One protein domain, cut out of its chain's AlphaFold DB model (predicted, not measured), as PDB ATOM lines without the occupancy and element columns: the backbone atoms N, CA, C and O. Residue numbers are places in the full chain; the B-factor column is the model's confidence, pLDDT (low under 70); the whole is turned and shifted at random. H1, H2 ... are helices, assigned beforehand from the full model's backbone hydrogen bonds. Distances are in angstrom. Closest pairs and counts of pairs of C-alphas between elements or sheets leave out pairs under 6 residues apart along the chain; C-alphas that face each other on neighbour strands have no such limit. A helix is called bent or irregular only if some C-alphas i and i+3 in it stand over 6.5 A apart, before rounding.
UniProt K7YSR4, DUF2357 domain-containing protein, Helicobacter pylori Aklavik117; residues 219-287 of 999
ATOM      1  N   ASP A 219      44.921  32.260 -47.138       88.94
ATOM      2  CA  ASP A 219      44.058  33.441 -46.969       88.94
ATOM      3  C   ASP A 219      44.263  34.113 -45.601       88.94
ATOM      4  O   ASP A 219      44.273  35.339 -45.488       88.94
ATOM      5  N   GLN A 220      44.480  33.319 -44.549       90.12
ATOM      6  CA  GLN A 220      44.751  33.821 -43.203       90.12
ATOM      7  C   GLN A 220      46.114  34.521 -43.113       90.12
ATOM      8  O   GLN A 220      46.221  35.591 -42.513       90.12
ATOM      9  N   ILE A 221      47.145  33.951 -43.748       92.12
ATOM     10  CA  ILE A 221      48.477  34.570 -43.849       92.12
ATOM     11  C   ILE A 221      48.386  35.881 -44.634       92.12
ATOM     12  O   ILE A 221      48.910  36.905 -44.196       92.12
ATOM     13  N   PHE A 222      47.663  35.868 -45.754       92.56
ATOM     14  CA  PHE A 222      47.427  37.053 -46.570       92.56
ATOM     15  C   PHE A 222      46.714  38.163 -45.796       92.56
ATOM     16  O   PHE A 222      47.102  39.324 -45.893       92.56
ATOM     17  N   TYR A 223      45.717  37.825 -44.976       92.88
ATOM     18  CA  TYR A 223      45.038  38.800 -44.125       92.88
ATOM     19  C   TYR A 223      46.000  39.483 -43.139       92.88
ATOM     20  O   TYR A 223      45.976  40.708 -43.006       92.88
ATOM     21  N   LEU A 224      46.886  38.724 -42.485       93.94
ATOM     22  CA  LEU A 224      47.900  39.287 -41.588       93.94
ATOM     23  C   LEU A 224      48.930  40.150 -42.335       93.94
ATOM     24  O   LEU A 224      49.295  41.220 -41.845       93.94
ATOM     25  N   GLU A 225      49.356  39.739 -43.534       94.56
ATOM     26  CA  GLU A 225      50.218  40.557 -44.402       94.56
ATOM     27  C   GLU A 225      49.515  41.872 -44.789       94.56
ATOM     28  O   GLU A 225      50.133  42.939 -44.767       94.56
ATOM     29  N   CYS A 226      48.207  41.826 -45.060       92.94
ATOM     30  CA  CYS A 226      47.407  43.016 -45.324       92.94
ATOM     31  C   CYS A 226      47.328  43.947 -44.107       92.94
ATOM     32  O   CYS A 226      47.484  45.158 -44.259       92.94
ATOM     33  N   LEU A 227      47.136  43.413 -42.895       94.50
ATOM     34  CA  LEU A 227      47.156  44.213 -41.664       94.50
ATOM     35  C   LEU A 227      48.518  44.875 -41.434       94.50
ATOM     36  O   LEU A 227      48.571  46.052 -41.076       94.50
ATOM     37  N   TYR A 228      49.609  44.145 -41.677       95.06
ATOM     38  CA  TYR A 228      50.969  44.676 -41.614       95.06
ATOM     39  C   TYR A 228      51.121  45.878 -42.557       95.06
ATOM     40  O   TYR A 228      51.495  46.972 -42.125       95.06
ATOM     41  N   GLN A 229      50.763  45.708 -43.830       95.00
ATOM     42  CA  GLN A 229      50.900  46.781 -44.811       95.00
ATOM     43  C   GLN A 229      49.972  47.967 -44.512       95.00
ATOM     44  O   GLN A 229      50.402  49.121 -44.602       95.00
ATOM     45  N   ALA A 230      48.741  47.706 -44.060       93.38
ATOM     46  CA  ALA A 230      47.808  48.738 -43.621       93.38
ATOM     47  C   ALA A 230      48.384  49.574 -42.470       93.38
ATOM     48  O   ALA A 230      48.348  50.810 -42.518       93.38
ATOM     49  N   GLN A 231      48.944  48.918 -41.450       93.44
ATOM     50  CA  GLN A 231      49.467  49.593 -40.270       93.44
ATOM     51  C   GLN A 231      50.633  50.523 -40.621       93.44
ATOM     52  O   GLN A 231      50.609  51.685 -40.215       93.44
ATOM     53  N   PHE A 232      51.599  50.069 -41.424       93.12
ATOM     54  CA  PHE A 232      52.845  50.817 -41.637       93.12
ATOM     55  C   PHE A 232      52.893  51.696 -42.895       93.12
ATOM     56  O   PHE A 232      53.641  52.672 -42.896       93.12
ATOM     57  N   TYR A 233      52.103  51.406 -43.936       93.19
ATOM     58  CA  TYR A 233      52.222  52.086 -45.240       93.19
ATOM     59  C   TYR A 233      50.957  52.820 -45.701       93.19
ATOM     60  O   TYR A 233      50.980  53.476 -46.738       93.19
ATOM     61  N   THR A 234      49.860  52.747 -44.948       91.06
ATOM     62  CA  THR A 234      48.594  53.417 -45.305       91.06
ATOM     63  C   THR A 234      48.122  54.347 -44.188       91.06
ATOM     64  O   THR A 234      48.715  54.391 -43.111       91.06
ATOM     65  N   SER A 235      47.019  55.070 -44.385       89.25
ATOM     66  CA  SER A 235      46.349  55.845 -43.325       89.25
ATOM     67  C   SER A 235      45.291  55.050 -42.544       89.25
ATOM     68  O   SER A 235      44.689  55.587 -41.613       89.25
ATOM     69  N   ILE A 236      45.076  53.772 -42.880       90.12
ATOM     70  CA  ILE A 236      44.070  52.912 -42.242       90.12
ATOM     71  C   ILE A 236      44.397  52.742 -40.758       90.12
ATOM     72  O   ILE A 236      45.543  52.463 -40.385       90.12
ATOM     73  N   LYS A 237      43.380  52.918 -39.911       92.38
ATOM     74  CA  LYS A 237      43.483  52.762 -38.459       92.38
ATOM     75  C   LYS A 237      43.381  51.284 -38.092       92.38
ATOM     76  O   LYS A 237      42.340  50.675 -38.319       92.38
ATOM     77  N   ILE A 238      44.453  50.741 -37.522       92.25
ATOM     78  CA  ILE A 238      44.473  49.417 -36.899       92.25
ATOM     79  C   ILE A 238      44.551  49.627 -35.389       92.25
ATOM     80  O   ILE A 238      45.382  50.401 -34.910       92.25
ATOM     81  N   GLU A 239      43.666  48.971 -34.647       91.56
ATOM     82  CA  GLU A 239      43.642  49.056 -33.190       91.56
ATOM     83  C   GLU A 239      44.712  48.140 -32.578       91.56
ATOM     84  O   GLU A 239      44.845  46.988 -33.001       91.56
ATOM     85  N   PRO A 240      45.463  48.597 -31.559       93.38
ATOM     86  CA  PRO A 240      46.276  47.706 -30.745       93.38
ATOM     87  C   PRO A 240      45.371  46.694 -30.036       93.38
ATOM     88  O   PRO A 240      44.408  47.078 -29.362       93.38
ATOM     89  N   THR A 241      45.681  45.409 -30.200       93.12
ATOM     90  CA  THR A 241      44.891  44.284 -29.682       93.12
ATOM     91  C   THR A 241      45.806  43.278 -28.996       93.12
ATOM     92  O   THR A 241      46.866  42.939 -29.529       93.12
ATOM     93  N   LEU A 242      45.397  42.795 -27.825       93.88
ATOM     94  CA  LEU A 242      46.074  41.724 -27.099       93.88
ATOM     95  C   LEU A 242      45.976  40.386 -27.853       93.88
ATOM     96  O   LEU A 242      44.889  39.972 -28.242       93.88
ATOM     97  N   ILE A 243      47.108  39.698 -28.034       92.50
ATOM     98  CA  ILE A 243      47.187  38.395 -28.714       92.50
ATOM     99  C   ILE A 243      48.068  37.482 -27.859       92.50
ATOM    100  O   ILE A 243      49.296  37.571 -27.901       92.50
ATOM    101  N   LYS A 244      47.461  36.612 -27.050       87.25
ATOM    102  CA  LYS A 244      48.199  35.743 -26.120       87.25
ATOM    103  C   LYS A 244      48.713  34.500 -26.838       87.25
ATOM    104  O   LYS A 244      49.850  34.089 -26.622       87.25
ATOM    105  N   ASN A 245      47.887  33.909 -27.697       87.62
ATOM    106  CA  ASN A 245      48.148  32.609 -28.315       87.62
ATOM    107  C   ASN A 245      47.599  32.520 -29.757       87.62
ATOM    108  O   ASN A 245      47.026  33.468 -30.291       87.62
ATOM    109  N   GLU A 246      47.770  31.355 -30.391       87.69
ATOM    110  CA  GLU A 246      47.277  31.090 -31.752       87.69
ATOM    111  C   GLU A 246      45.747  31.210 -31.878       87.69
ATOM    112  O   GLU A 246      45.257  31.633 -32.921       87.69
ATOM    113  N   GLN A 247      44.976  30.877 -30.835       88.25
ATOM    114  CA  GLN A 247      43.510  30.968 -30.870       88.25
ATOM    115  C   GLN A 247      43.040  32.418 -30.979       88.25
ATOM    116  O   GLN A 247      42.108  32.691 -31.734       88.25
ATOM    117  N   ASP A 248      43.717  33.344 -30.298       89.31
ATOM    118  CA  ASP A 248      43.430  34.777 -30.401       89.31
ATOM    119  C   ASP A 248      43.700  35.291 -31.825       89.31
ATOM    120  O   ASP A 248      42.884  36.025 -32.386       89.31
ATOM    121  N   LEU A 249      44.794  34.839 -32.458       88.50
ATOM    122  CA  LEU A 249      45.063  35.126 -33.873       88.50
ATOM    123  C   LEU A 249      43.945  34.590 -34.770       88.50
ATOM    124  O   LEU A 249      43.421  35.323 -35.605       88.50
ATOM    125  N   TYR A 250      43.533  33.333 -34.599       87.44
ATOM    126  CA  TYR A 250      42.450  32.764 -35.405       87.44
ATOM    127  C   TYR A 250      41.116  33.487 -35.195       87.44
ATOM    128  O   TYR A 250      40.356  33.657 -36.151       87.44
ATOM    129  N   ALA A 251      40.831  33.939 -33.972       88.12
ATOM    130  CA  ALA A 251      39.641  34.721 -33.664       88.12
ATOM    131  C   ALA A 251      39.656  36.085 -34.372       88.12
ATOM    132  O   ALA A 251      38.621  36.491 -34.904       88.12
ATOM    133  N   LEU A 252      40.819  36.744 -34.449       87.38
ATOM    134  CA  LEU A 252      41.009  37.998 -35.184       87.38
ATOM    135  C   LEU A 252      40.738  37.830 -36.691       87.38
ATOM    136  O   LEU A 252      40.135  38.699 -37.317       87.38
ATOM    137  N   ILE A 253      41.147  36.700 -37.275       83.62
ATOM    138  CA  ILE A 253      41.132  36.469 -38.730       83.62
ATOM    139  C   ILE A 253      39.767  35.949 -39.243       83.62
ATOM    140  O   ILE A 253      39.608  35.691 -40.433       83.62
ATOM    141  N   LYS A 254      38.725  35.834 -38.400       64.94
ATOM    142  CA  LYS A 254      37.403  35.267 -38.775       64.94
ATOM    143  C   LYS A 254      36.732  35.879 -40.022       64.94
ATOM    144  O   LYS A 254      35.845  35.247 -40.583       64.94
ATOM    145  N   ASN A 255      37.162  37.064 -40.458       55.59
ATOM    146  CA  ASN A 255      36.658  37.779 -41.633       55.59
ATOM    147  C   ASN A 255      37.590  37.702 -42.865       55.59
ATOM    148  O   ASN A 255      37.482  38.549 -43.754       55.59
ATOM    149  N   SER A 256      38.527  36.743 -42.934       62.94
ATOM    150  CA  SER A 256      39.386  36.566 -44.115       62.94
ATOM    151  C   SER A 256      38.541  36.297 -45.361       62.94
ATOM    152  O   SER A 256      37.720  35.377 -45.376       62.94
ATOM    153  N   PHE A 257      38.747  37.087 -46.408       69.19
ATOM    154  CA  PHE A 257      38.076  36.921 -47.691       69.19
ATOM    155  C   PHE A 257      38.930  36.037 -48.613       69.19
ATOM    156  O   PHE A 257      40.146  36.228 -48.667       69.19
ATOM    157  N   PRO A 258      38.322  35.075 -49.331       69.00
ATOM    158  CA  PRO A 258      39.065  34.169 -50.200       69.00
ATOM    159  C   PRO A 258      39.676  34.937 -51.376       69.00
ATOM    160  O   PRO A 258      38.956  35.635 -52.097       69.00
ATOM    161  N   MET A 259      40.985  34.783 -51.591       76.50
ATOM    162  CA  MET A 259      41.684  35.369 -52.739       76.50
ATOM    163  C   MET A 259      42.065  34.313 -53.775       76.50
ATOM    164  O   MET A 259      42.604  33.254 -53.458       76.50
ATOM    165  N   LYS A 260      41.793  34.611 -55.050       75.81
ATOM    166  CA  LYS A 260      42.204  33.748 -56.166       75.81
ATOM    167  C   LYS A 260      43.697  33.916 -56.453       75.81
ATOM    168  O   LYS A 260      44.249  34.997 -56.272       75.81
ATOM    169  N   ASP A 261      44.327  32.844 -56.932       80.56
ATOM    170  CA  ASP A 261      45.720  32.825 -57.408       80.56
ATOM    171  C   ASP A 261      46.770  33.260 -56.366       80.56
ATOM    172  O   ASP A 261      47.785  33.890 -56.683       80.56
ATOM    173  N   LEU A 262      46.528  32.914 -55.100       87.62
ATOM    174  CA  LEU A 262      47.416  33.222 -53.986       87.62
ATOM    175  C   LEU A 262      48.533  32.172 -53.854       87.62
ATOM    176  O   LEU A 262      48.267  30.975 -53.741       87.62
ATOM    177  N   SER A 263      49.791  32.616 -53.822       91.12
ATOM    178  CA  SER A 263      50.956  31.759 -53.560       91.12
ATOM    179  C   SER A 263      51.784  32.306 -52.400       91.12
ATOM    180  O   SER A 263      51.880  33.519 -52.217       91.12
ATOM    181  N   PHE A 264      52.397  31.412 -51.617       90.25
ATOM    182  CA  PHE A 264      53.130  31.778 -50.401       90.25
ATOM    183  C   PHE A 264      54.285  32.753 -50.679       90.25
ATOM    184  O   PHE A 264      54.430  33.755 -49.994       90.25
ATOM    185  N   GLU A 265      55.057  32.518 -51.736       91.56
ATOM    186  CA  GLU A 265      56.207  33.347 -52.119       91.56
ATOM    187  C   GLU A 265      55.787  34.760 -52.542       91.56
ATOM    188  O   GLU A 265      56.529  35.721 -52.361       91.56
ATOM    189  N   LYS A 266      54.570  34.910 -53.081       91.62
ATOM    190  CA  LYS A 266      54.066  36.180 -53.615       91.62
ATOM    191  C   LYS A 266      53.191  36.948 -52.624       91.62
ATOM    192  O   LYS A 266      52.649  37.979 -53.010       91.62
ATOM    193  N   MET A 267      53.064  36.500 -51.371       92.88
ATOM    194  CA  MET A 267      52.166  37.089 -50.362       92.88
ATOM    195  C   MET A 267      52.320  38.604 -50.232       92.88
ATOM    196  O   MET A 267      51.355  39.348 -50.396       92.88
ATOM    197  N   ARG A 268      53.554  39.069 -50.012       93.94
ATOM    198  CA  ARG A 268      53.860  40.492 -49.831       93.94
ATOM    199  C   ARG A 268      53.503  41.332 -51.057       93.94
ATOM    200  O   ARG A 268      52.919  42.407 -50.915       93.94
ATOM    201  N   LEU A 269      53.820  40.835 -52.254       92.56
ATOM    202  CA  LEU A 269      53.491  41.505 -53.514       92.56
ATOM    203  C   LEU A 269      51.978  41.522 -53.756       92.56
ATOM    204  O   LEU A 269      51.432  42.559 -54.114       92.56
ATOM    205  N   LYS A 270      51.290  40.405 -53.505       92.75
ATOM    206  CA  LYS A 270      49.836  40.293 -53.658       92.75
ATOM    207  C   LYS A 270      49.086  41.226 -52.716       92.75
ATOM    208  O   LYS A 270      48.115  41.847 -53.132       92.75
ATOM    209  N   ALA A 271      49.540  41.359 -51.470       93.06
ATOM    210  CA  ALA A 271      48.938  42.286 -50.515       93.06
ATOM    211  C   ALA A 271      49.119  43.740 -50.980       93.06
ATOM    212  O   ALA A 271      48.167  44.518 -50.952       93.06
ATOM    213  N   LYS A 272      50.297  44.077 -51.518       93.81
ATOM    214  CA  LYS A 272      50.548  45.386 -52.131       93.81
ATOM    215  C   LYS A 272      49.602  45.650 -53.310       93.81
ATOM    216  O   LYS A 272      48.939  46.683 -53.329       93.81
ATOM    217  N   GLU A 273      49.509  44.713 -54.257       92.25
ATOM    218  CA  GLU A 273      48.599  44.802 -55.413       92.25
ATOM    219  C   GLU A 273      47.143  44.998 -54.970       92.25
ATOM    220  O   GLU A 273      46.419  45.791 -55.567       92.25
ATOM    221  N   PHE A 274      46.715  44.312 -53.907       91.19
ATOM    222  CA  PHE A 274      45.375  44.458 -53.347       91.19
ATOM    223  C   PHE A 274      45.109  45.881 -52.837       91.19
ATOM    224  O   PHE A 274      44.088  46.477 -53.179       91.19
ATOM    225  N   PHE A 275      46.032  46.473 -52.074       91.62
ATOM    226  CA  PHE A 275      45.868  47.857 -51.620       91.62
ATOM    227  C   PHE A 275      45.879  48.866 -52.771       91.62
ATOM    228  O   PHE A 275      45.062  49.787 -52.773       91.62
ATOM    229  N   GLU A 276      46.767  48.690 -53.750       91.00
ATOM    230  CA  GLU A 276      46.910  49.615 -54.878       91.00
ATOM    231  C   GLU A 276      45.705  49.558 -55.828       91.00
ATOM    232  O   GLU A 276      45.194  50.606 -56.229       91.00
ATOM    233  N   ASN A 277      45.216  48.355 -56.143       89.69
ATOM    234  CA  ASN A 277      44.167  48.152 -57.144       89.69
ATOM    235  C   ASN A 277      42.755  48.223 -56.550       89.69
ATOM    236  O   ASN A 277      41.903  48.936 -57.080       89.69
ATOM    237  N   GLU A 278      42.503  47.510 -55.448       86.00
ATOM    238  CA  GLU A 278      41.155  47.380 -54.876       86.00
ATOM    239  C   GLU A 278      40.839  48.534 -53.921       86.00
ATOM    240  O   GLU A 278      39.760  49.129 -53.978       86.00
ATOM    241  N   LEU A 279      41.792  48.896 -53.056       86.12
ATOM    242  CA  LEU A 279      41.593  49.934 -52.035       86.12
ATOM    243  C   LEU A 279      42.084  51.323 -52.458       86.12
ATOM    244  O   LEU A 279      41.836  52.297 -51.742       86.12
ATOM    245  N   LYS A 280      42.742  51.434 -53.619       89.12
ATOM    246  CA  LYS A 280      43.298  52.685 -54.166       89.12
ATOM    247  C   LYS A 280      44.224  53.409 -53.177       89.12
ATOM    248  O   LYS A 280      44.229  54.638 -53.100       89.12
ATOM    249  N   GLN A 281      44.997  52.643 -52.409       86.12
ATOM    250  CA  GLN A 281      46.004  53.123 -51.461       86.12
ATOM    251  C   GLN A 281      47.401  52.803 -52.025       86.12
ATOM    252  O   GLN A 281      47.760  51.629 -52.081       86.12
ATOM    253  N   PRO A 282      48.200  53.796 -52.459       87.88
ATOM    254  CA  PRO A 282      49.543  53.533 -52.972       87.88
ATOM    255  C   PRO A 282      50.467  53.032 -51.855       87.88
ATOM    256  O   PRO A 282      50.546  53.661 -50.799       87.88
ATOM    257  N   ILE A 283      51.203  51.938 -52.091       91.31
ATOM    258  CA  ILE A 283      52.113  51.352 -51.097       91.31
ATOM    259  C   ILE A 283      53.553  51.358 -51.607       91.31
ATOM    260  O   ILE A 283      53.924  50.669 -52.559       91.31
ATOM    261  N   ASN A 284      54.419  52.079 -50.895       90.62
ATOM    262  CA  ASN A 284      55.856  52.039 -51.131       90.62
ATOM    263  C   ASN A 284      56.563  51.169 -50.083       90.62
ATOM    264  O   ASN A 284      57.020  51.675 -49.064       90.62
ATOM    265  N   LEU A 285      56.716  49.872 -50.360       88.88
ATOM    266  CA  LEU A 285      57.434  48.945 -49.471       88.88
ATOM    267  C   LEU A 285      58.920  49.304 -49.271       88.88
ATOM    268  O   LEU A 285      59.513  48.882 -48.283       88.88
ATOM    269  N   ASN A 286      59.513  50.105 -50.167       88.12
ATOM    270  CA  ASN A 286      60.890  50.592 -50.024       88.12
ATOM    271  C   ASN A 286      60.988  51.811 -49.094       88.12
ATOM    272  O   ASN A 286      62.094  52.265 -48.799       88.12
ATOM    273  N   GLN A 287      59.857  52.375 -48.656       90.38
ATOM    274  CA  GLN A 287      59.855  53.438 -47.663       90.38
ATOM    275  C   GLN A 287      60.425  52.902 -46.352       90.38
ATOM    276  O   GLN A 287      59.927  51.930 -45.783       90.38
TER     277      GLN A 287
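This is residues 219 to 287 of the 999 residues of the protein "DUF2357 domain-containing protein" of Helicobacter pylori Aklavik117 (UniProt K7YSR4). Two helices, H1 and H3, cross near their middles as an X, and a short third helix, H2, lies on the other side of H1 from H3, reached by a wide loop, residues 234 to 245. The printed part has 69 residues with three named helices, in the order H1, H2, H3, and no named strand. The class is all helix, with 36 residues in the helices. The whole is compact, with a radius of gyration of the C-alphas of 12.4 A and spans of 31 by 27 by 19 A.

Begin with H1, residues 219 to 233, and look from it to H3, residues 264 to 277. They touch, closest at the C-alphas of Cys 226 and Ala 271, 5.5 A apart. H3 touches H1 with residues 267 to 272 alone. Their lines stand at a steep tilt of 54 degrees, and they run the same way. H2, residues 246 to 252, touches no helix but is near H1, with a closest C-alpha distance of 8.2 A. H2 and H3 are apart. In H1 and H2 every O i to N i+4 pair is within hydrogen-bond range; in H3, 8 of 10 are.

Find C-alpha 219 at (44.058, 33.441, -46.969); from there H1 runs 20.4 A to C-alpha 233. H2 begins at C-alpha 246, at (47.277, 31.090, -31.752). H3 runs 19.8 A, ending at C-alpha 277, at (44.167, 48.152, -57.144); it is irregular, with C-alphas 265 and 268 standing 7.9 A apart.

The farthest C-alphas, of Lys 244 and Asn 277, are 33.7 A apart. The printed part has no cut. Both links are long, with 12 residues from H1 to H2 and 11 from H2 to H3. Look for low confidence at residues 254 to 258, under pLDDT 70; the mean of the printed part is 88.4.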